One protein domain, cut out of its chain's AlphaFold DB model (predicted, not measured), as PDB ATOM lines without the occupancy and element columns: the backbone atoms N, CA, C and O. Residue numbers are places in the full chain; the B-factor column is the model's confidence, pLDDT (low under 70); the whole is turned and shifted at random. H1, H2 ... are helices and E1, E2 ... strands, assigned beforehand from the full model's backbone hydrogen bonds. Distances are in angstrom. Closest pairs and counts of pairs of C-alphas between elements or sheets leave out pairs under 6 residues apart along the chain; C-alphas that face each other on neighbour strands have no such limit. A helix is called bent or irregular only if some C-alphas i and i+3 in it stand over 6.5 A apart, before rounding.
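Overview. This is residues 149 to 254 and 473 to 503 of the 697 residues of an uncharacterized protein of Deltaproteobacteria bacterium (UniProt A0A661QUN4). You are looking at a long, loose model in two parts: a long, bent ribbon of two antiparallel strands, E3 and E6, and, past one end of that ribbon, a small four-stranded sheet of E1, E2, E5 and E4. H4 packs on the sheet where the chain passes from E5 to E6, H1 and H3 pack on the ribbon, and long loops, residues 162 to 175 and residues 185 to 197, join H1 to E1 and H2 to E2. The printed part has 137 residues, with four named helices and six named strands in the order H1, E1, H2, E2, H3, E3, E4, E5, H4, E6; both sheets are antiparallel, and the larger has the order E1, E2, E5, E4. The class is mixed, helices and strands, with 65 residues, under half, in named elements. The whole is loose, with a radius of gyration of the C-alphas of 17.7 A, and only just flat, spanning 61 by 39 by 22 A.

Along the chain. Start at C-alpha 149, at (142.671, 184.852, 135.093), and read on to C-alpha 156, at (147.741, 192.478, 122.152), where H1 begins; it takes residues 156 to 161. E1 is residues 176 to 179, and H2, residues 180 to 184, follows it with no residue between. E2 is residues 198 to 202, 13.1 A long, and H3 is residues 210 to 216, 10.0 A long. E3 then runs from C-alpha 226 to C-alpha 236 over 27.7 A, and it bends by 64 degrees at residue 229. E4, residues 246 to 251, is 15.5 A long; past the cut comes E5, residues 474 to 479, at 16.1 A. H4 is residues 486 to 490, and E6, residues 493 to 502, covers 28.9 A and ends at (142.029, 172.950, 134.555).

Arrangement. Look first at the larger sheet, whose edge strands are E1 and E4 and whose strand lines turn by 47 degrees from edge to edge. Between E1 and E2, N 178 and O 200 are within hydrogen-bond range at 2.9 A; between E2 and E5, N 199 and O 477 are at 2.8 A; between E5 and E4, N 249 and O 476 are at 2.9 A. H4 is on this sheet at a height over the sheet of 7.8 A, and only just over E1, on which 3 of its 5 C-alphas fall; the closest C-alphas of the two are those of Tyr 177 and Tyr 486, 6.5 A apart. H2 only grazes the sheet, with its residues 180 to 181. Now turn to E3 and E6, antiparallel at 157 degrees, where N 232 and O 497 are 2.8 A apart. Residues 154 to 155 pair with residues 495 to 496 of E6, antiparallel. The closest C-alphas of H1 and E6 are those of Leu 156 and His 495, 5.2 A apart; those of H3 and E3 are Asp 210 and Val 228, 6.4 A apart. E3 is apart from E2 and from E5, for instance. In H1, H3 and H4 every O i to N i+4 pair is within hydrogen-bond range; in H2 it is 0 of 1, beside 2 of 2 O i to N i+3 pairs.

Size, cuts and confidence. The two C-alphas farthest apart are those of Gly 188 and Lys 223, at 61.7 A. Residues 255 to 472 are not printed, and C-alphas 254 and 473 stand 6.5 A apart across the cut. The links H1 to E1 and H2 to E2 are long. The mean pLDDT of the printed part is 72.4; look for 55 residues under 70, namely 149 to 152, 159 to 174, 183 to 196, 205 to 214 and 216 to 226.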
ATOM      1  N   LYS A 149     141.740 184.180 134.179       68.56
ATOM      2  CA  LYS A 149     142.671 184.852 135.093       68.56
ATOM      3  C   LYS A 149     142.418 186.356 135.055       68.56
ATOM      4  O   LYS A 149     142.970 187.072 134.228       68.56
ATOM      5  N   GLU A 150     141.582 186.838 135.969       60.56
ATOM      6  CA  GLU A 150     141.135 188.240 136.011       60.56
ATOM      7  C   GLU A 150     142.281 189.262 136.114       60.56
ATOM      8  O   GLU A 150     142.138 190.389 135.647       60.56
ATOM      9  N   ASN A 151     143.430 188.866 136.673       64.06
ATOM     10  CA  ASN A 151     144.591 189.742 136.873       64.06
ATOM     11  C   ASN A 151     145.626 189.699 135.732       64.06
ATOM     12  O   ASN A 151     146.617 190.423 135.790       64.06
ATOM     13  N   GLU A 152     145.426 188.864 134.710       69.25
ATOM     14  CA  GLU A 152     146.371 188.680 133.604       69.25
ATOM     15  C   GLU A 152     145.751 189.184 132.299       69.25
ATOM     16  O   GLU A 152     145.268 188.430 131.454       69.25
ATOM     17  N   ARG A 153     145.731 190.513 132.173       76.25
ATOM     18  CA  ARG A 153     145.347 191.221 130.953       76.25
ATOM     19  C   ARG A 153     146.594 191.487 130.118       76.25
ATOM     20  O   ARG A 153     147.537 192.111 130.609       76.25
ATOM     21  N   PHE A 154     146.589 191.042 128.868       76.19
ATOM     22  CA  PHE A 154     147.703 191.251 127.948       76.19
ATOM     23  C   PHE A 154     147.300 192.229 126.856       76.19
ATOM     24  O   PHE A 154     146.355 191.971 126.120       76.19
ATOM     25  N   ASP A 155     148.040 193.328 126.731       78.00
ATOM     26  CA  ASP A 155     147.949 194.212 125.570       78.00
ATOM     27  C   ASP A 155     148.439 193.440 124.337       78.00
ATOM     28  O   ASP A 155     149.597 193.017 124.273       78.00
ATOM     29  N   LEU A 156     147.535 193.235 123.379       76.19
ATOM     30  CA  LEU A 156     147.741 192.478 122.152       76.19
ATOM     31  C   LEU A 156     148.929 193.015 121.353       76.19
ATOM     32  O   LEU A 156     149.783 192.251 120.904       76.19
ATOM     33  N   PHE A 157     149.000 194.329 121.180       71.94
ATOM     34  CA  PHE A 157     149.988 194.966 120.320       71.94
ATOM     35  C   PHE A 157     151.355 195.018 120.995       71.94
ATOM     36  O   PHE A 157     152.382 194.749 120.365       71.94
ATOM     37  N   ARG A 158     151.381 195.265 122.307       70.44
ATOM     38  CA  ARG A 158     152.609 195.170 123.096       70.44
ATOM     39  C   ARG A 158     153.130 193.738 123.154       70.44
ATOM     40  O   ARG A 158     154.341 193.544 123.056       70.44
ATOM     41  N   PHE A 159     152.249 192.750 123.282       63.25
ATOM     42  CA  PHE A 159     152.614 191.335 123.259       63.25
ATOM     43  C   PHE A 159     153.292 190.961 121.935       63.25
ATOM     44  O   PHE A 159     154.372 190.377 121.950       63.25
ATOM     45  N   LEU A 160     152.742 191.396 120.795       62.38
ATOM     46  CA  LEU A 160     153.335 191.165 119.471       62.38
ATOM     47  C   LEU A 160     154.719 191.818 119.305       62.38
ATOM     48  O   LEU A 160     155.598 191.238 118.673       62.38
ATOM     49  N   SER A 161     154.954 192.985 119.918       60.72
ATOM     50  CA  SER A 161     156.245 193.692 119.840       60.72
ATOM     51  C   SER A 161     157.418 192.983 120.538       60.72
ATOM     52  O   SER A 161     158.575 193.326 120.297       60.72
ATOM     53  N   LEU A 162     157.143 192.000 121.408       60.16
ATOM     54  CA  LEU A 162     158.169 191.253 122.149       60.16
ATOM     55  C   LEU A 162     158.855 190.162 121.311       60.16
ATOM     56  O   LEU A 162     159.861 189.605 121.756       60.16
ATOM     57  N   TYR A 163     158.352 189.866 120.111       58.72
ATOM     58  CA  TYR A 163     158.876 188.798 119.268       58.72
ATOM     59  C   TYR A 163     159.902 189.320 118.256       58.72
ATOM     60  O   TYR A 163     159.640 190.308 117.566       58.72
ATOM     61  N   PRO A 164     161.082 188.676 118.146       51.19
ATOM     62  CA  PRO A 164     162.093 189.082 117.184       51.19
ATOM     63  C   PRO A 164     161.541 188.917 115.770       51.19
ATOM     64  O   PRO A 164     161.117 187.829 115.382       51.19
ATOM     65  N   GLN A 165     161.555 190.016 115.015       54.00
ATOM     66  CA  GLN A 165     161.189 190.016 113.606       54.00
ATOM     67  C   GLN A 165     162.033 188.970 112.876       54.00
ATOM     68  O   GLN A 165     163.262 188.987 112.941       54.00
ATOM     69  N   THR A 166     161.365 188.022 112.227       53.22
ATOM     70  CA  THR A 166     162.013 187.107 111.290       53.22
ATOM     71  C   THR A 166     162.609 187.919 110.140       53.22
ATOM     72  O   THR A 166     162.019 188.923 109.754       53.22
ATOM     73  N   ASP A 167     163.715 187.465 109.541       51.12
ATOM     74  CA  ASP A 167     164.363 188.087 108.362       51.12
ATOM     75  C   ASP A 167     163.484 188.100 107.081       51.12
ATOM     76  O   ASP A 167     163.980 188.297 105.972       51.12
ATOM     77  N   ASP A 168     162.183 187.842 107.215       51.50
ATOM     78  CA  ASP A 168     161.207 187.887 106.139       51.50
ATOM     79  C   ASP A 168     160.828 189.359 105.865       51.50
ATOM     80  O   ASP A 168     160.264 190.015 106.743       51.50
ATOM     81  N   PRO A 169     161.135 189.908 104.676       50.69
ATOM     82  CA  PRO A 169     160.820 191.291 104.324       50.69
ATOM     83  C   PRO A 169     159.312 191.602 104.301       50.69
ATOM     84  O   PRO A 169     158.962 192.780 104.275       50.69
ATOM     85  N   ASP A 170     158.435 190.589 104.364       51.31
ATOM     86  CA  ASP A 170     156.978 190.746 104.499       51.31
ATOM     87  C   ASP A 170     156.486 190.756 105.967       51.31
ATOM     88  O   ASP A 170     155.285 190.937 106.227       51.31
ATOM     89  N   PHE A 171     157.382 190.579 106.951       55.75
ATOM     90  CA  PHE A 171     157.107 190.792 108.380       55.75
ATOM     91  C   PHE A 171     157.221 192.280 108.731       55.75
ATOM     92  O   PHE A 171     158.065 192.736 109.498       55.75
ATOM     93  N   ASP A 172     156.334 193.061 108.130       56.44
ATOM     94  CA  ASP A 172     156.135 194.461 108.476       56.44
ATOM     95  C   ASP A 172     155.838 194.666 109.976       56.44
ATOM     96  O   ASP A 172     155.260 193.815 110.657       56.44
ATOM     97  N   VAL A 173     156.184 195.856 110.469       63.00
ATOM     98  CA  VAL A 173     155.913 196.321 111.836       63.00
ATOM     99  C   VAL A 173     154.396 196.355 112.079       63.00
ATOM    100  O   VAL A 173     153.686 197.123 111.432       63.00
ATOM    101  N   TYR A 174     153.899 195.518 112.993       69.50
ATOM    102  CA  TYR A 174     152.528 195.576 113.516       69.50
ATOM    103  C   TYR A 174     152.513 196.237 114.905       69.50
ATOM    104  O   TYR A 174     153.509 196.132 115.628       69.50
ATOM    105  N   PRO A 175     151.396 196.871 115.313       78.25
ATOM    106  CA  PRO A 175     150.156 197.056 114.552       78.25
ATOM    107  C   PRO A 175     150.308 198.073 113.414       78.25
ATOM    108  O   PRO A 175     151.196 198.923 113.440       78.25
ATOM    109  N   ARG A 176     149.432 197.989 112.409       80.75
ATOM    110  CA  ARG A 176     149.328 199.004 111.353       80.75
ATOM    111  C   ARG A 176     147.946 199.622 111.340       80.75
ATOM    112  O   ARG A 176     146.950 198.904 111.393       80.75
ATOM    113  N   TYR A 177     147.907 200.935 111.199       85.00
ATOM    114  CA  TYR A 177     146.679 201.712 111.225       85.00
ATOM    115  C   TYR A 177     146.339 202.184 109.815       85.00
ATOM    116  O   TYR A 177     147.207 202.678 109.098       85.00
ATOM    117  N   TYR A 178     145.079 202.018 109.427       83.06
ATOM    118  CA  TYR A 178     144.562 202.444 108.132       83.06
ATOM    119  C   TYR A 178     143.260 203.194 108.319       83.06
ATOM    120  O   TYR A 178     142.355 202.696 108.986       83.06
ATOM    121  N   VAL A 179     143.125 204.339 107.658       84.00
ATOM    122  CA  VAL A 179     141.845 205.033 107.526       84.00
ATOM    123  C   VAL A 179     141.469 205.019 106.050       84.00
ATOM    124  O   VAL A 179     142.223 205.495 105.204       84.00
ATOM    125  N   LEU A 180     140.303 204.471 105.699       74.50
ATOM    126  CA  LEU A 180     139.922 204.360 104.283       74.50
ATOM    127  C   LEU A 180     139.666 205.729 103.629       74.50
ATOM    128  O   LEU A 180     139.633 205.818 102.402       74.50
ATOM    129  N   SER A 181     139.507 206.806 104.408       71.94
ATOM    130  CA  SER A 181     139.422 208.166 103.869       71.94
ATOM    131  C   SER A 181     140.709 208.615 103.174       71.94
ATOM    132  O   SER A 181     140.613 209.340 102.187       71.94
ATOM    133  N   GLU A 182     141.880 208.155 103.632       71.06
ATOM    134  CA  GLU A 182     143.192 208.521 103.062       71.06
ATOM    135  C   GLU A 182     143.347 208.031 101.611       71.06
ATOM    136  O   GLU A 182     144.055 208.612 100.798       71.06
ATOM    137  N   ILE A 183     142.593 207.001 101.214       67.56
ATOM    138  CA  ILE A 183     142.545 206.509  99.825       67.56
ATOM    139  C   ILE A 183     142.077 207.604  98.850       67.56
ATOM    140  O   ILE A 183     142.467 207.662  97.675       67.56
ATOM    141  N   PHE A 184     141.196 208.479  99.331       69.50
ATOM    142  CA  PHE A 184     140.488 209.465  98.525       69.50
ATOM    143  C   PHE A 184     141.032 210.884  98.720       69.50
ATOM    144  O   PHE A 184     140.294 211.815  98.415       69.50
ATOM    145  N   ASP A 185     142.286 211.007  99.184       56.12
ATOM    146  CA  ASP A 185     143.094 212.156  99.655       56.12
ATOM    147  C   ASP A 185     143.057 213.502  98.881       56.12
ATOM    148  O   ASP A 185     144.012 214.277  98.878       56.12
ATOM    149  N   ALA A 186     141.951 213.874  98.243       54.16
ATOM    150  CA  ALA A 186     141.691 215.264  97.920       54.16
ATOM    151  C   ALA A 186     141.228 215.991  99.197       54.16
ATOM    152  O   ALA A 186     140.179 215.651  99.757       54.16
ATOM    153  N   PRO A 187     141.960 217.026  99.650       45.94
ATOM    154  CA  PRO A 187     141.529 217.869 100.758       45.94
ATOM    155  C   PRO A 187     140.144 218.451 100.443       45.94
ATOM    156  O   PRO A 187     139.985 219.186  99.469       45.94
ATOM    157  N   GLY A 188     139.136 218.106 101.248       50.84
ATOM    158  CA  GLY A 188     137.749 218.545 101.042       50.84
ATOM    159  C   GLY A 188     136.863 217.607 100.210       50.84
ATOM    160  O   GLY A 188     135.745 218.002  99.875       50.84
ATOM    161  N   ALA A 189     137.309 216.383  99.895       51.72
ATOM    162  CA  ALA A 189     136.460 215.360  99.281       51.72
ATOM    163  C   ALA A 189     135.240 215.041 100.168       51.72
ATOM    164  O   ALA A 189     135.345 214.690 101.342       51.72
ATOM    165  N   ILE A 190     134.067 215.214  99.570       51.12
ATOM    166  CA  ILE A 190     132.747 215.328 100.193       51.12
ATOM    167  C   ILE A 190     132.328 214.047 100.946       51.12
ATOM    168  O   ILE A 190     132.631 212.938 100.518       51.12
ATOM    169  N   THR A 191     131.530 214.245 102.002       52.88
ATOM    170  CA  THR A 191     130.792 213.333 102.916       52.88
ATOM    171  C   THR A 191     130.009 212.144 102.314       52.88
ATOM    172  O   THR A 191     129.176 211.554 103.002       52.88
ATOM    173  N   GLN A 192     130.174 211.814 101.032       52.97
ATOM    174  CA  GLN A 192     129.357 210.817 100.324       52.97
ATOM    175  C   GLN A 192     130.027 209.444 100.155       52.97
ATOM    176  O   GLN A 192     129.342 208.487  99.799       52.97
ATOM    177  N   CYS A 193     131.327 209.299 100.437       60.41
ATOM    178  CA  CYS A 193     131.959 207.980 100.406       60.41
ATOM    179  C   CYS A 193     131.628 207.204 101.689       60.41
ATOM    180  O   CYS A 193     131.985 207.622 102.789       60.41
ATOM    181  N   ALA A 194     130.979 206.043 101.549       61.56
ATOM    182  CA  ALA A 194     130.583 205.192 102.679       61.56
ATOM    183  C   ALA A 194     131.762 204.758 103.575       61.56
ATOM    184  O   ALA A 194     131.547 204.422 104.738       61.56
ATOM    185  N   TYR A 195     132.987 204.799 103.038       64.81
ATOM    186  CA  TYR A 195     134.220 204.374 103.695       64.81
ATOM    187  C   TYR A 195     134.990 205.499 104.402       64.81
ATOM    188  O   TYR A 195     135.934 205.206 105.123       64.81
ATOM    189  N   GLN A 196     134.589 206.772 104.272       64.69
ATOM    190  CA  GLN A 196     135.242 207.875 105.009       64.69
ATOM    191  C   GLN A 196     135.168 207.703 106.536       64.69
ATOM    192  O   GLN A 196     135.981 208.244 107.272       64.69
ATOM    193  N   LYS A 197     134.210 206.897 106.987       77.00
ATOM    194  CA  LYS A 197     133.873 206.628 108.382       77.00
ATOM    195  C   LYS A 197     134.588 205.414 108.973       77.00
ATOM    196  O   LYS A 197     134.251 205.016 110.085       77.00
ATOM    197  N   GLU A 198     135.475 204.766 108.218       86.81
ATOM    198  CA  GLU A 198     136.013 203.450 108.560       86.81
ATOM    199  C   GLU A 198     137.533 203.469 108.763       86.81
ATOM    200  O   GLU A 198     138.284 203.997 107.937       86.81
ATOM    201  N   GLY A 199     137.974 202.828 109.843       88.31
ATOM    202  CA  GLY A 199     139.374 202.629 110.193       88.31
ATOM    203  C   GLY A 199     139.662 201.183 110.581       88.31
ATOM    204  O   GLY A 199     138.768 200.437 110.984       88.31
ATOM    205  N   PHE A 200     140.915 200.775 110.417       89.38
ATOM    206  CA  PHE A 200     141.359 199.399 110.590       89.38
ATOM    207  C   PHE A 200     142.676 199.370 111.353       89.38
ATOM    208  O   PHE A 200     143.617 200.083 111.001       89.38
ATOM    209  N   ILE A 201     142.747 198.514 112.370       88.44
ATOM    210  CA  ILE A 201     143.978 198.203 113.097       88.44
ATOM    211  C   ILE A 201     144.380 196.781 112.727       88.44
ATOM    212  O   ILE A 201     143.795 195.811 113.210       88.44
ATOM    213  N   GLU A 202     145.341 196.645 111.820       86.19
ATOM    214  CA  GLU A 202     145.890 195.346 111.452       86.19
ATOM    215  C   GLU A 202     146.882 194.859 112.499       86.19
ATOM    216  O   GLU A 202     147.752 195.612 112.939       86.19
ATOM    217  N   TYR A 203     146.808 193.570 112.815       76.75
ATOM    218  CA  TYR A 203     147.732 192.911 113.740       76.75
ATOM    219  C   TYR A 203     148.396 191.650 113.170       76.75
ATOM    220  O   TYR A 203     149.159 190.987 113.868       76.75
ATOM    221  N   GLY A 204     148.172 191.349 111.883       70.31
ATOM    222  CA  GLY A 204     148.872 190.285 111.154       70.31
ATOM    223  C   GLY A 204     148.387 188.870 111.483       70.31
ATOM    224  O   GLY A 204     147.458 188.689 112.261       70.31
ATOM    225  N   LYS A 205     148.989 187.838 110.861       60.47
ATOM    226  CA  LYS A 205     148.605 186.435 111.117       60.47
ATOM    227  C   LYS A 205     148.890 186.069 112.568       60.47
ATOM    228  O   LYS A 205     150.023 185.812 112.961       60.47
ATOM    229  N   PHE A 206     147.815 186.047 113.335       60.56
ATOM    230  CA  PHE A 206     147.800 185.717 114.739       60.56
ATOM    231  C   PHE A 206     147.887 184.204 114.910       60.56
ATOM    232  O   PHE A 206     146.892 183.497 114.786       60.56
ATOM    233  N   ASN A 207     149.085 183.709 115.196       56.50
ATOM    234  CA  ASN A 207     149.219 182.496 115.984       56.50
ATOM    235  C   ASN A 207     149.648 182.967 117.368       56.50
ATOM    236  O   ASN A 207     150.846 183.120 117.600       56.50
ATOM    237  N   LEU A 208     148.698 183.216 118.279       61.47
ATOM    238  CA  LEU A 208     149.056 183.094 119.691       61.47
ATOM    239  C   LEU A 208     149.511 181.663 119.853       61.47
ATOM    240  O   LEU A 208     148.713 180.732 119.806       61.47
ATOM    241  N   ASN A 209     150.817 181.484 119.928       64.56
ATOM    242  CA  ASN A 209     151.359 180.201 120.268       64.56
ATOM    243  C   ASN A 209     150.892 179.932 121.697       64.56
ATOM    244  O   ASN A 209     151.301 180.640 122.620       64.56
ATOM    245  N   ASP A 210     150.012 178.945 121.869       64.25
ATOM    246  CA  ASP A 210     149.472 178.582 123.179       64.25
ATOM    247  C   ASP A 210     150.599 178.402 124.197       64.25
ATOM    248  O   ASP A 210     150.467 178.835 125.334       64.25
ATOM    249  N   VAL A 211     151.748 177.867 123.766       66.62
ATOM    250  CA  VAL A 211     152.947 177.677 124.595       66.62
ATOM    251  C   VAL A 211     153.515 179.003 125.101       66.62
ATOM    252  O   VAL A 211     153.977 179.099 126.237       66.62
ATOM    253  N   GLU A 212     153.499 180.045 124.282       69.00
ATOM    254  CA  GLU A 212     154.061 181.343 124.646       69.00
ATOM    255  C   GLU A 212     153.106 182.143 125.521       69.00
ATOM    256  O   GLU A 212     153.546 182.741 126.501       69.00
ATOM    257  N   VAL A 213     151.801 182.105 125.232       68.81
ATOM    258  CA  VAL A 213     150.812 182.711 126.131       68.81
ATOM    259  C   VAL A 213     150.812 181.989 127.469       68.81
ATOM    260  O   VAL A 213     150.835 182.650 128.500       68.81
ATOM    261  N   GLN A 214     150.878 180.655 127.467       69.81
ATOM    262  CA  GLN A 214     151.088 179.863 128.677       69.81
ATOM    263  C   GLN A 214     152.345 180.320 129.415       69.81
ATOM    264  O   GLN A 214     152.297 180.564 130.617       69.81
ATOM    265  N   THR A 215     153.444 180.543 128.691       70.50
ATOM    266  CA  THR A 215     154.695 181.004 129.295       70.50
ATOM    267  C   THR A 215     154.535 182.367 129.970       70.50
ATOM    268  O   THR A 215     154.883 182.539 131.137       70.50
ATOM    269  N   VAL A 216     153.970 183.346 129.269       69.19
ATOM    270  CA  VAL A 216     153.800 184.708 129.795       69.19
ATOM    271  C   VAL A 216     152.758 184.759 130.921       69.19
ATOM    272  O   VAL A 216     152.949 185.487 131.893       69.19
ATOM    273  N   ALA A 217     151.716 183.931 130.849       66.62
ATOM    274  CA  ALA A 217     150.716 183.735 131.897       66.62
ATOM    275  C   ALA A 217     151.245 182.940 133.108       66.62
ATOM    276  O   ALA A 217     150.482 182.571 134.000       66.62
ATOM    277  N   GLY A 218     152.541 182.604 133.151       66.56
ATOM    278  CA  GLY A 218     153.129 181.815 134.236       66.56
ATOM    279  C   GLY A 218     152.629 180.367 134.299       66.56
ATOM    280  O   GLY A 218     152.916 179.668 135.266       66.56
ATOM    281  N   ILE A 219     151.935 179.897 133.262       67.38
ATOM    282  CA  ILE A 219     151.558 178.498 133.014       67.38
ATOM    283  C   ILE A 219     152.776 177.796 132.373       67.38
ATOM    284  O   ILE A 219     152.702 177.205 131.302       67.38
ATOM    285  N   ILE A 220     153.961 177.941 132.975       53.47
ATOM    286  CA  ILE A 220     155.235 177.464 132.394       53.47
ATOM    287  C   ILE A 220     155.472 175.971 132.665       53.47
ATOM    288  O   ILE A 220     156.439 175.388 132.183       53.47
ATOM    289  N   ASP A 221     154.593 175.298 133.397       53.12
ATOM    290  CA  ASP A 221     154.868 173.945 133.856       53.12
ATOM    291  C   ASP A 221     153.737 172.998 133.461       53.12
ATOM    292  O   ASP A 221     152.614 173.138 133.945       53.12
ATOM    293  N   ARG A 222     154.058 171.959 132.671       47.19
ATOM    294  CA  ARG A 222     153.186 170.784 132.431       47.19
ATOM    295  C   ARG A 222     152.703 170.115 133.732       47.19
ATOM    296  O   ARG A 222     151.868 169.223 133.685       47.19
ATOM    297  N   LYS A 223     153.245 170.537 134.881       49.66
ATOM    298  CA  LYS A 223     152.831 170.181 136.245       49.66
ATOM    299  C   LYS A 223     151.445 170.697 136.629       49.66
ATOM    300  O   LYS A 223     150.896 170.238 137.621       49.66
ATOM    301  N   HIS A 224     150.899 171.668 135.899       56.19
ATOM    302  CA  HIS A 224     149.561 172.183 136.155       56.19
ATOM    303  C   HIS A 224     148.674 171.685 135.032       56.19
ATOM    304  O   HIS A 224     148.989 171.854 133.858       56.19
ATOM    305  N   TRP A 225     147.560 171.073 135.403       64.31
ATOM    306  CA  TRP A 225     146.523 170.557 134.518       64.31
ATOM    307  C   TRP A 225     145.795 171.657 133.728       64.31
ATOM    308  O   TRP A 225     144.643 171.508 133.351       64.31
ATOM    309  N   GLU A 226     146.454 172.795 133.533       68.88
ATOM    310  CA  GLU A 226     145.947 174.044 133.012       68.88
ATOM    311  C   GLU A 226     146.324 174.172 131.535       68.88
ATOM    312  O   GLU A 226     147.494 174.123 131.159       68.88
ATOM    313  N   GLN A 227     145.322 174.348 130.683       71.06
ATOM    314  CA  GLN A 227     145.482 174.565 129.253       71.06
ATOM    315  C   GLN A 227     144.732 175.824 128.847       71.06
ATOM    316  O   GLN A 227     143.578 176.028 129.223       71.06
ATOM    317  N   VAL A 228     145.377 176.666 128.045       70.94
ATOM    318  CA  VAL A 228     144.689 177.779 127.388       70.94
ATOM    319  C   VAL A 228     143.823 177.192 126.278       70.94
ATOM    320  O   VAL A 228     144.343 176.556 125.369       70.94
ATOM    321  N   ILE A 229     142.505 177.362 126.377       71.94
ATOM    322  CA  ILE A 229     141.548 176.813 125.401       71.94
ATOM    323  C   ILE A 229     140.996 177.877 124.452       71.94
ATOM    324  O   ILE A 229     140.489 177.546 123.382       71.94
ATOM    325  N   SER A 230     141.024 179.148 124.859       75.06
ATOM    326  CA  SER A 230     140.518 180.272 124.068       75.06
ATOM    327  C   SER A 230     140.961 181.613 124.666       75.06
ATOM    328  O   SER A 230     141.631 181.648 125.700       75.06
ATOM    329  N   PHE A 231     140.554 182.718 124.039       76.56
ATOM    330  CA  PHE A 231     140.868 184.084 124.452       76.56
ATOM    331  C   PHE A 231     139.619 184.965 124.416       76.56
ATOM    332  O   PHE A 231     138.847 184.927 123.458       76.56
ATOM    333  N   ILE A 232     139.457 185.810 125.429       77.56
ATOM    334  CA  ILE A 232     138.500 186.918 125.418       77.56
ATOM    335  C   ILE A 232     139.247 188.150 124.938       77.56
ATOM    336  O   ILE A 232     140.242 188.529 125.552       77.56
ATOM    337  N   HIS A 233     138.768 188.770 123.865       79.19
ATOM    338  CA  HIS A 233     139.320 190.026 123.379       79.19
ATOM    339  C   HIS A 233     138.534 191.190 123.981       79.19
ATOM    340  O   HIS A 233     137.304 191.196 123.967       79.19
ATOM    341  N   GLU A 234     139.245 192.170 124.515       82.94
ATOM    342  CA  GLU A 234     138.704 193.355 125.166       82.94
ATOM    343  C   GLU A 234     139.289 194.580 124.473       82.94
ATOM    344  O   GLU A 234     140.488 194.640 124.218       82.94
ATOM    345  N   ILE A 235     138.450 195.551 124.142       83.50
ATOM    346  CA  ILE A 235     138.885 196.767 123.462       83.50
ATOM    347  C   ILE A 235     138.630 197.931 124.402       83.50
ATOM    348  O   ILE A 235     137.482 198.161 124.780       83.50
ATOM    349  N   ASP A 236     139.686 198.667 124.731       85.06
ATOM    350  CA  ASP A 236     139.563 199.944 125.417       85.06
ATOM    351  C   ASP A 236     139.453 201.047 124.369       85.06
ATOM    352  O   ASP A 236     140.430 201.348 123.673       85.06
ATOM    353  N   PRO A 237     138.263 201.647 124.218       80.62
ATOM    354  CA  PRO A 237     138.082 202.681 123.230       80.62
ATOM    355  C   PRO A 237     138.799 203.975 123.653       80.62
ATOM    356  O   PRO A 237     138.883 204.290 124.846       80.62
ATOM    357  N   PRO A 238     139.257 204.779 122.683       81.31
ATOM    358  CA  PRO A 238     139.944 206.034 122.953       81.31
ATOM    359  C   PRO A 238     139.000 207.120 123.497       81.31
ATOM    360  O   PRO A 238     137.769 207.006 123.526       81.31
ATOM    361  N   THR A 239     139.592 208.239 123.919       78.06
ATOM    362  CA  THR A 239     138.839 209.364 124.494       78.06
ATOM    363  C   THR A 239     137.986 210.039 123.408       78.06
ATOM    364  O   THR A 239     138.524 210.495 122.407       78.06
ATOM    365  N   GLY A 240     136.662 210.134 123.596       73.19
ATOM    366  CA  GLY A 240     135.726 210.668 122.581       73.19
ATOM    367  C   GLY A 240     134.898 209.604 121.846       73.19
ATOM    368  O   GLY A 240     134.031 209.935 121.029       73.19
ATOM    369  N   PHE A 241     135.113 208.329 122.177       81.81
ATOM    370  CA  PHE A 241     134.259 207.226 121.758       81.81
ATOM    371  C   PHE A 241     132.801 207.432 122.187       81.81
ATOM    372  O   PHE A 241     132.520 207.795 123.332       81.81
ATOM    373  N   ASP A 242     131.873 207.193 121.259       83.56
ATOM    374  CA  ASP A 242     130.437 207.190 121.534       83.56
ATOM    375  C   ASP A 242     129.848 205.857 121.061       83.56
ATOM    376  O   ASP A 242     129.689 205.650 119.852       83.56
ATOM    377  N   PRO A 243     129.494 204.955 121.991       80.75
ATOM    378  CA  PRO A 243     128.989 203.632 121.647       80.75
ATOM    379  C   PRO A 243     127.689 203.671 120.834       80.75
ATOM    380  O   PRO A 243     127.336 202.669 120.219       80.75
ATOM    381  N   ALA A 244     126.961 204.795 120.805       83.19
ATOM    382  CA  ALA A 244     125.746 204.920 120.002       83.19
ATOM    383  C   ALA A 244     126.024 205.111 118.500       83.19
ATOM    384  O   ALA A 244     125.144 204.847 117.681       83.19
ATOM    385  N   SER A 245     127.218 205.584 118.134       83.56
ATOM    386  CA  SER A 245     127.587 205.927 116.751       83.56
ATOM    387  C   SER A 245     128.806 205.180 116.221       83.56
ATOM    388  O   SER A 245     129.096 205.285 115.028       83.56
ATOM    389  N   THR A 246     129.526 204.464 117.088       83.06
ATOM    390  CA  THR A 246     130.733 203.716 116.737       83.06
ATOM    391  C   THR A 246     130.476 202.214 116.821       83.06
ATOM    392  O   THR A 246     130.074 201.694 117.859       83.06
ATOM    393  N   ILE A 247     130.760 201.501 115.735       86.38
ATOM    394  CA  ILE A 247     130.755 200.041 115.668       86.38
ATOM    395  C   ILE A 247     132.207 199.578 115.640       86.38
ATOM    396  O   ILE A 247     132.979 200.020 114.791       86.38
ATOM    397  N   ILE A 248     132.565 198.678 116.554       85.38
ATOM    398  CA  ILE A 248     133.871 198.021 116.587       85.38
ATOM    399  C   ILE A 248     133.649 196.523 116.401       85.38
ATOM    400  O   ILE A 248     132.787 195.935 117.052       85.38
ATOM    401  N   SER A 249     134.412 195.903 115.507       86.25
ATOM    402  CA  SER A 249     134.320 194.470 115.234       86.25
ATOM    403  C   SER A 249     135.685 193.869 114.921       86.25
ATOM    404  O   SER A 249     136.528 194.510 114.296       86.25
ATOM    405  N   PHE A 250     135.904 192.624 115.344       83.50
ATOM    406  CA  PHE A 250     137.037 191.827 114.879       83.50
ATOM    407  C   PHE A 250     136.701 191.242 113.513       83.50
ATOM    408  O   PHE A 250     135.634 190.654 113.330       83.50
ATOM    409  N   ASN A 251     137.610 191.394 112.559       82.25
ATOM    410  CA  ASN A 251     137.448 190.885 111.209       82.25
ATOM    411  C   ASN A 251     138.666 190.039 110.824       82.25
ATOM    412  O   ASN A 251     139.782 190.281 111.276       82.25
ATOM    413  N   THR A 252     138.456 189.031 109.983       80.88
ATOM    414  CA  THR A 252     139.528 188.171 109.459       80.88
ATOM    415  C   THR A 252     140.183 188.758 108.215       80.88
ATOM    416  O   THR A 252     141.152 188.200 107.711       80.88
ATOM    417  N   THR A 253     139.630 189.857 107.699       83.44
ATOM    418  CA  THR A 253     140.066 190.483 106.455       83.44
ATOM    419  C   THR A 253     140.290 191.973 106.642       83.44
ATOM    420  O   THR A 253     139.499 192.634 107.320       83.44
ATOM    421  N   THR A 254     141.325 192.509 105.996       82.62
ATOM    422  CA  THR A 254     141.549 193.953 105.916       82.62
ATOM    423  C   THR A 254     141.393 194.433 104.480       82.62
ATOM    424  O   THR A 254     142.030 193.875 103.581       82.62
ATOM    425  N   PRO A 473     143.936 189.537 109.716       81.88
ATOM    426  CA  PRO A 473     142.966 189.862 110.737       81.88
ATOM    427  C   PRO A 473     143.208 191.290 111.248       81.88
ATOM    428  O   PRO A 473     144.347 191.776 111.334       81.88
ATOM    429  N   CYS A 474     142.113 191.981 111.546       86.31
ATOM    430  CA  CYS A 474     142.126 193.369 111.973       86.31
ATOM    431  C   CYS A 474     140.973 193.686 112.923       86.31
ATOM    432  O   CYS A 474     139.976 192.964 113.013       86.31
ATOM    433  N   VAL A 475     141.110 194.810 113.619       88.56
ATOM    434  CA  VAL A 475     139.988 195.460 114.288       88.56
ATOM    435  C   VAL A 475     139.421 196.506 113.342       88.56
ATOM    436  O   VAL A 475     140.117 197.452 112.978       88.56
ATOM    437  N   HIS A 476     138.172 196.321 112.926       90.75
ATOM    438  CA  HIS A 476     137.430 197.248 112.080       90.75
ATOM    439  C   HIS A 476     136.594 198.180 112.948       90.75
ATOM    440  O   HIS A 476     135.769 197.729 113.745       90.75
ATOM    441  N   ILE A 477     136.800 199.478 112.762       89.62
ATOM    442  CA  ILE A 477     136.066 200.542 113.430       89.62
ATOM    443  C   ILE A 477     135.292 201.336 112.386       89.62
ATOM    444  O   ILE A 477     135.843 201.749 111.368       89.62
ATOM    445  N   LYS A 478     134.014 201.584 112.658       89.12
ATOM    446  CA  LYS A 478     133.142 202.418 111.835       89.12
ATOM    447  C   LYS A 478     132.429 203.440 112.702       89.12
ATOM    448  O   LYS A 478     131.717 203.048 113.619       89.12
ATOM    449  N   ASP A 479     132.573 204.727 112.401       85.69
ATOM    450  CA  ASP A 479     131.922 205.806 113.154       85.69
ATOM    451  C   ASP A 479     131.132 206.756 112.252       85.69
ATOM    452  O   ASP A 479     131.672 207.403 111.354       85.69
ATOM    453  N   ASP A 480     129.842 206.915 112.537       83.56
ATOM    454  CA  ASP A 480     128.962 207.754 111.729       83.56
ATOM    455  C   ASP A 480     129.251 209.260 111.771       83.56
ATOM    456  O   ASP A 480     128.758 209.999 110.910       83.56
ATOM    457  N   ARG A 481     130.064 209.716 112.723       80.94
ATOM    458  CA  ARG A 481     130.454 211.115 112.931       80.94
ATOM    459  C   ARG A 481     131.752 211.481 112.219       80.94
ATOM    460  O   ARG A 481     132.125 212.650 112.254       80.94
ATOM    461  N   ASN A 482     132.409 210.519 111.563       77.06
ATOM    462  CA  ASN A 482     133.649 210.737 110.815       77.06
ATOM    463  C   ASN A 482     134.811 211.241 111.695       77.06
ATOM    464  O   ASN A 482     135.562 212.125 111.288       77.06
ATOM    465  N   ILE A 483     134.913 210.706 112.917       80.75
ATOM    466  CA  ILE A 483     135.992 211.017 113.873       80.75
ATOM    467  C   ILE A 483     137.147 210.006 113.834       80.75
ATOM    468  O   ILE A 483     138.084 210.127 114.612       80.75
ATOM    469  N   VAL A 484     137.045 208.973 112.992       83.38
ATOM    470  CA  VAL A 484     138.063 207.925 112.885       83.38
ATOM    471  C   VAL A 484     139.211 208.466 112.045       83.38
ATOM    472  O   VAL A 484     139.096 208.568 110.826       83.38
ATOM    473  N   ASP A 485     140.302 208.824 112.710       85.44
ATOM    474  CA  ASP A 485     141.571 209.210 112.107       85.44
ATOM    475  C   ASP A 485     142.723 208.364 112.678       85.44
ATOM    476  O   ASP A 485     142.519 207.480 113.514       85.44
ATOM    477  N   TYR A 486     143.942 208.601 112.194       84.44
ATOM    478  CA  TYR A 486     145.119 207.858 112.639       84.44
ATOM    479  C   TYR A 486     145.350 207.977 114.158       84.44
ATOM    480  O   TYR A 486     145.604 206.969 114.813       84.44
ATOM    481  N   GLU A 487     145.212 209.178 114.738       85.62
ATOM    482  CA  GLU A 487     145.421 209.416 116.177       85.62
ATOM    483  C   GLU A 487     144.361 208.696 117.033       85.62
ATOM    484  O   GLU A 487     144.661 208.141 118.096       85.62
ATOM    485  N   PHE A 488     143.115 208.651 116.556       86.50
ATOM    486  CA  PHE A 488     142.033 207.890 117.171       86.50
ATOM    487  C   PHE A 488     142.342 206.388 117.184       86.50
ATOM    488  O   PHE A 488     142.173 205.736 118.212       86.50
ATOM    489  N   LEU A 489     142.810 205.833 116.063       87.44
ATOM    490  CA  LEU A 489     143.148 204.411 115.969       87.44
ATOM    491  C   LEU A 489     144.369 204.048 116.825       87.44
ATOM    492  O   LEU A 489     144.355 203.016 117.490       87.44
ATOM    493  N   GLU A 490     145.401 204.896 116.842       86.12
ATOM    494  CA  GLU A 490     146.638 204.676 117.607       86.12
ATOM    495  C   GLU A 490     146.423 204.743 119.127       86.12
ATOM    496  O   GLU A 490     147.144 204.103 119.889       86.12
ATOM    497  N   SER A 491     145.414 205.487 119.582       87.06
ATOM    498  CA  SER A 491     145.063 205.582 121.005       87.06
ATOM    499  C   SER A 491     144.155 204.454 121.511       87.06
ATOM    500  O   SER A 491     143.811 204.444 122.693       87.06
ATOM    501  N   MET A 492     143.762 203.515 120.646       86.12
ATOM    502  CA  MET A 492     142.934 202.371 121.018       86.12
ATOM    503  C   MET A 492     143.799 201.216 121.527       86.12
ATOM    504  O   MET A 492     144.722 200.772 120.844       86.12
ATOM    505  N   GLU A 493     143.467 200.675 122.699       86.62
ATOM    506  CA  GLU A 493     144.165 199.505 123.233       86.62
ATOM    507  C   GLU A 493     143.317 198.250 123.025       86.62
ATOM    508  O   GLU A 493     142.128 198.211 123.344       86.62
ATOM    509  N   VAL A 494     143.937 197.200 122.492       83.69
ATOM    510  CA  VAL A 494     143.301 195.890 122.349       83.69
ATOM    511  C   VAL A 494     143.993 194.946 123.305       83.69
ATOM    512  O   VAL A 494     145.200 194.742 123.235       83.69
ATOM    513  N   HIS A 495     143.218 194.360 124.197       84.25
ATOM    514  CA  HIS A 495     143.678 193.440 125.215       84.25
ATOM    515  C   HIS A 495     143.106 192.051 124.960       84.25
ATOM    516  O   HIS A 495     142.030 191.900 124.382       84.25
ATOM    517  N   PHE A 496     143.799 191.019 125.422       81.38
ATOM    518  CA  PHE A 496     143.260 189.669 125.476       81.38
ATOM    519  C   PHE A 496     143.422 189.061 126.870       81.38
ATOM    520  O   PHE A 496     144.360 189.375 127.611       81.38
ATOM    521  N   ARG A 497     142.484 188.181 127.227       81.38
ATOM    522  CA  ARG A 497     142.491 187.394 128.465       81.38
ATOM    523  C   ARG A 497     142.388 185.907 128.117       81.38
ATOM    524  O   ARG A 497     141.421 185.527 127.451       81.38
ATOM    525  N   PRO A 498     143.342 185.057 128.528       75.38
ATOM    526  CA  PRO A 498     143.259 183.626 128.266       75.38
ATOM    527  C   PRO A 498     142.138 182.983 129.094       75.38
ATOM    528  O   PRO A 498     141.985 183.259 130.286       75.38
ATOM    529  N   ILE A 499     141.371 182.100 128.457       73.81
ATOM    530  CA  ILE A 499     140.457 181.172 129.126       73.81
ATOM    531  C   ILE A 499     141.246 179.901 129.419       73.81
ATOM    532  O   ILE A 499     141.720 179.235 128.494       73.81
ATOM    533  N   ILE A 500     141.375 179.568 130.700       76.44
ATOM    534  CA  ILE A 500     142.130 178.407 131.165       76.44
ATOM    535  C   ILE A 500     141.151 177.290 131.515       76.44
ATOM    536  O   ILE A 500     140.187 177.507 132.250       76.44
ATOM    537  N   ARG A 501     141.408 176.091 130.994       76.44
ATOM    538  CA  ARG A 501     140.804 174.832 131.438       76.44
ATOM    539  C   ARG A 501     141.760 174.144 132.398       76.44
ATOM    540  O   ARG A 501     142.915 173.978 132.036       76.44
ATOM    541  N   LYS A 502     141.284 173.727 133.566       73.62
ATOM    542  CA  LYS A 502     142.029 172.950 134.555       73.62
ATOM    543  C   LYS A 502     141.428 171.550 134.693       73.62
ATOM    544  O   LYS A 502     140.293 171.422 135.148       73.62
ATOM    545  N   ASP A 503     142.202 170.538 134.326       70.19
ATOM    546  CA  ASP A 503     141.834 169.117 134.317       70.19
ATOM    547  C   ASP A 503     142.475 168.387 135.518       70.19
ATOM    548  O   ASP A 503     143.402 167.600 135.355       70.19
TER     549      ASP A 503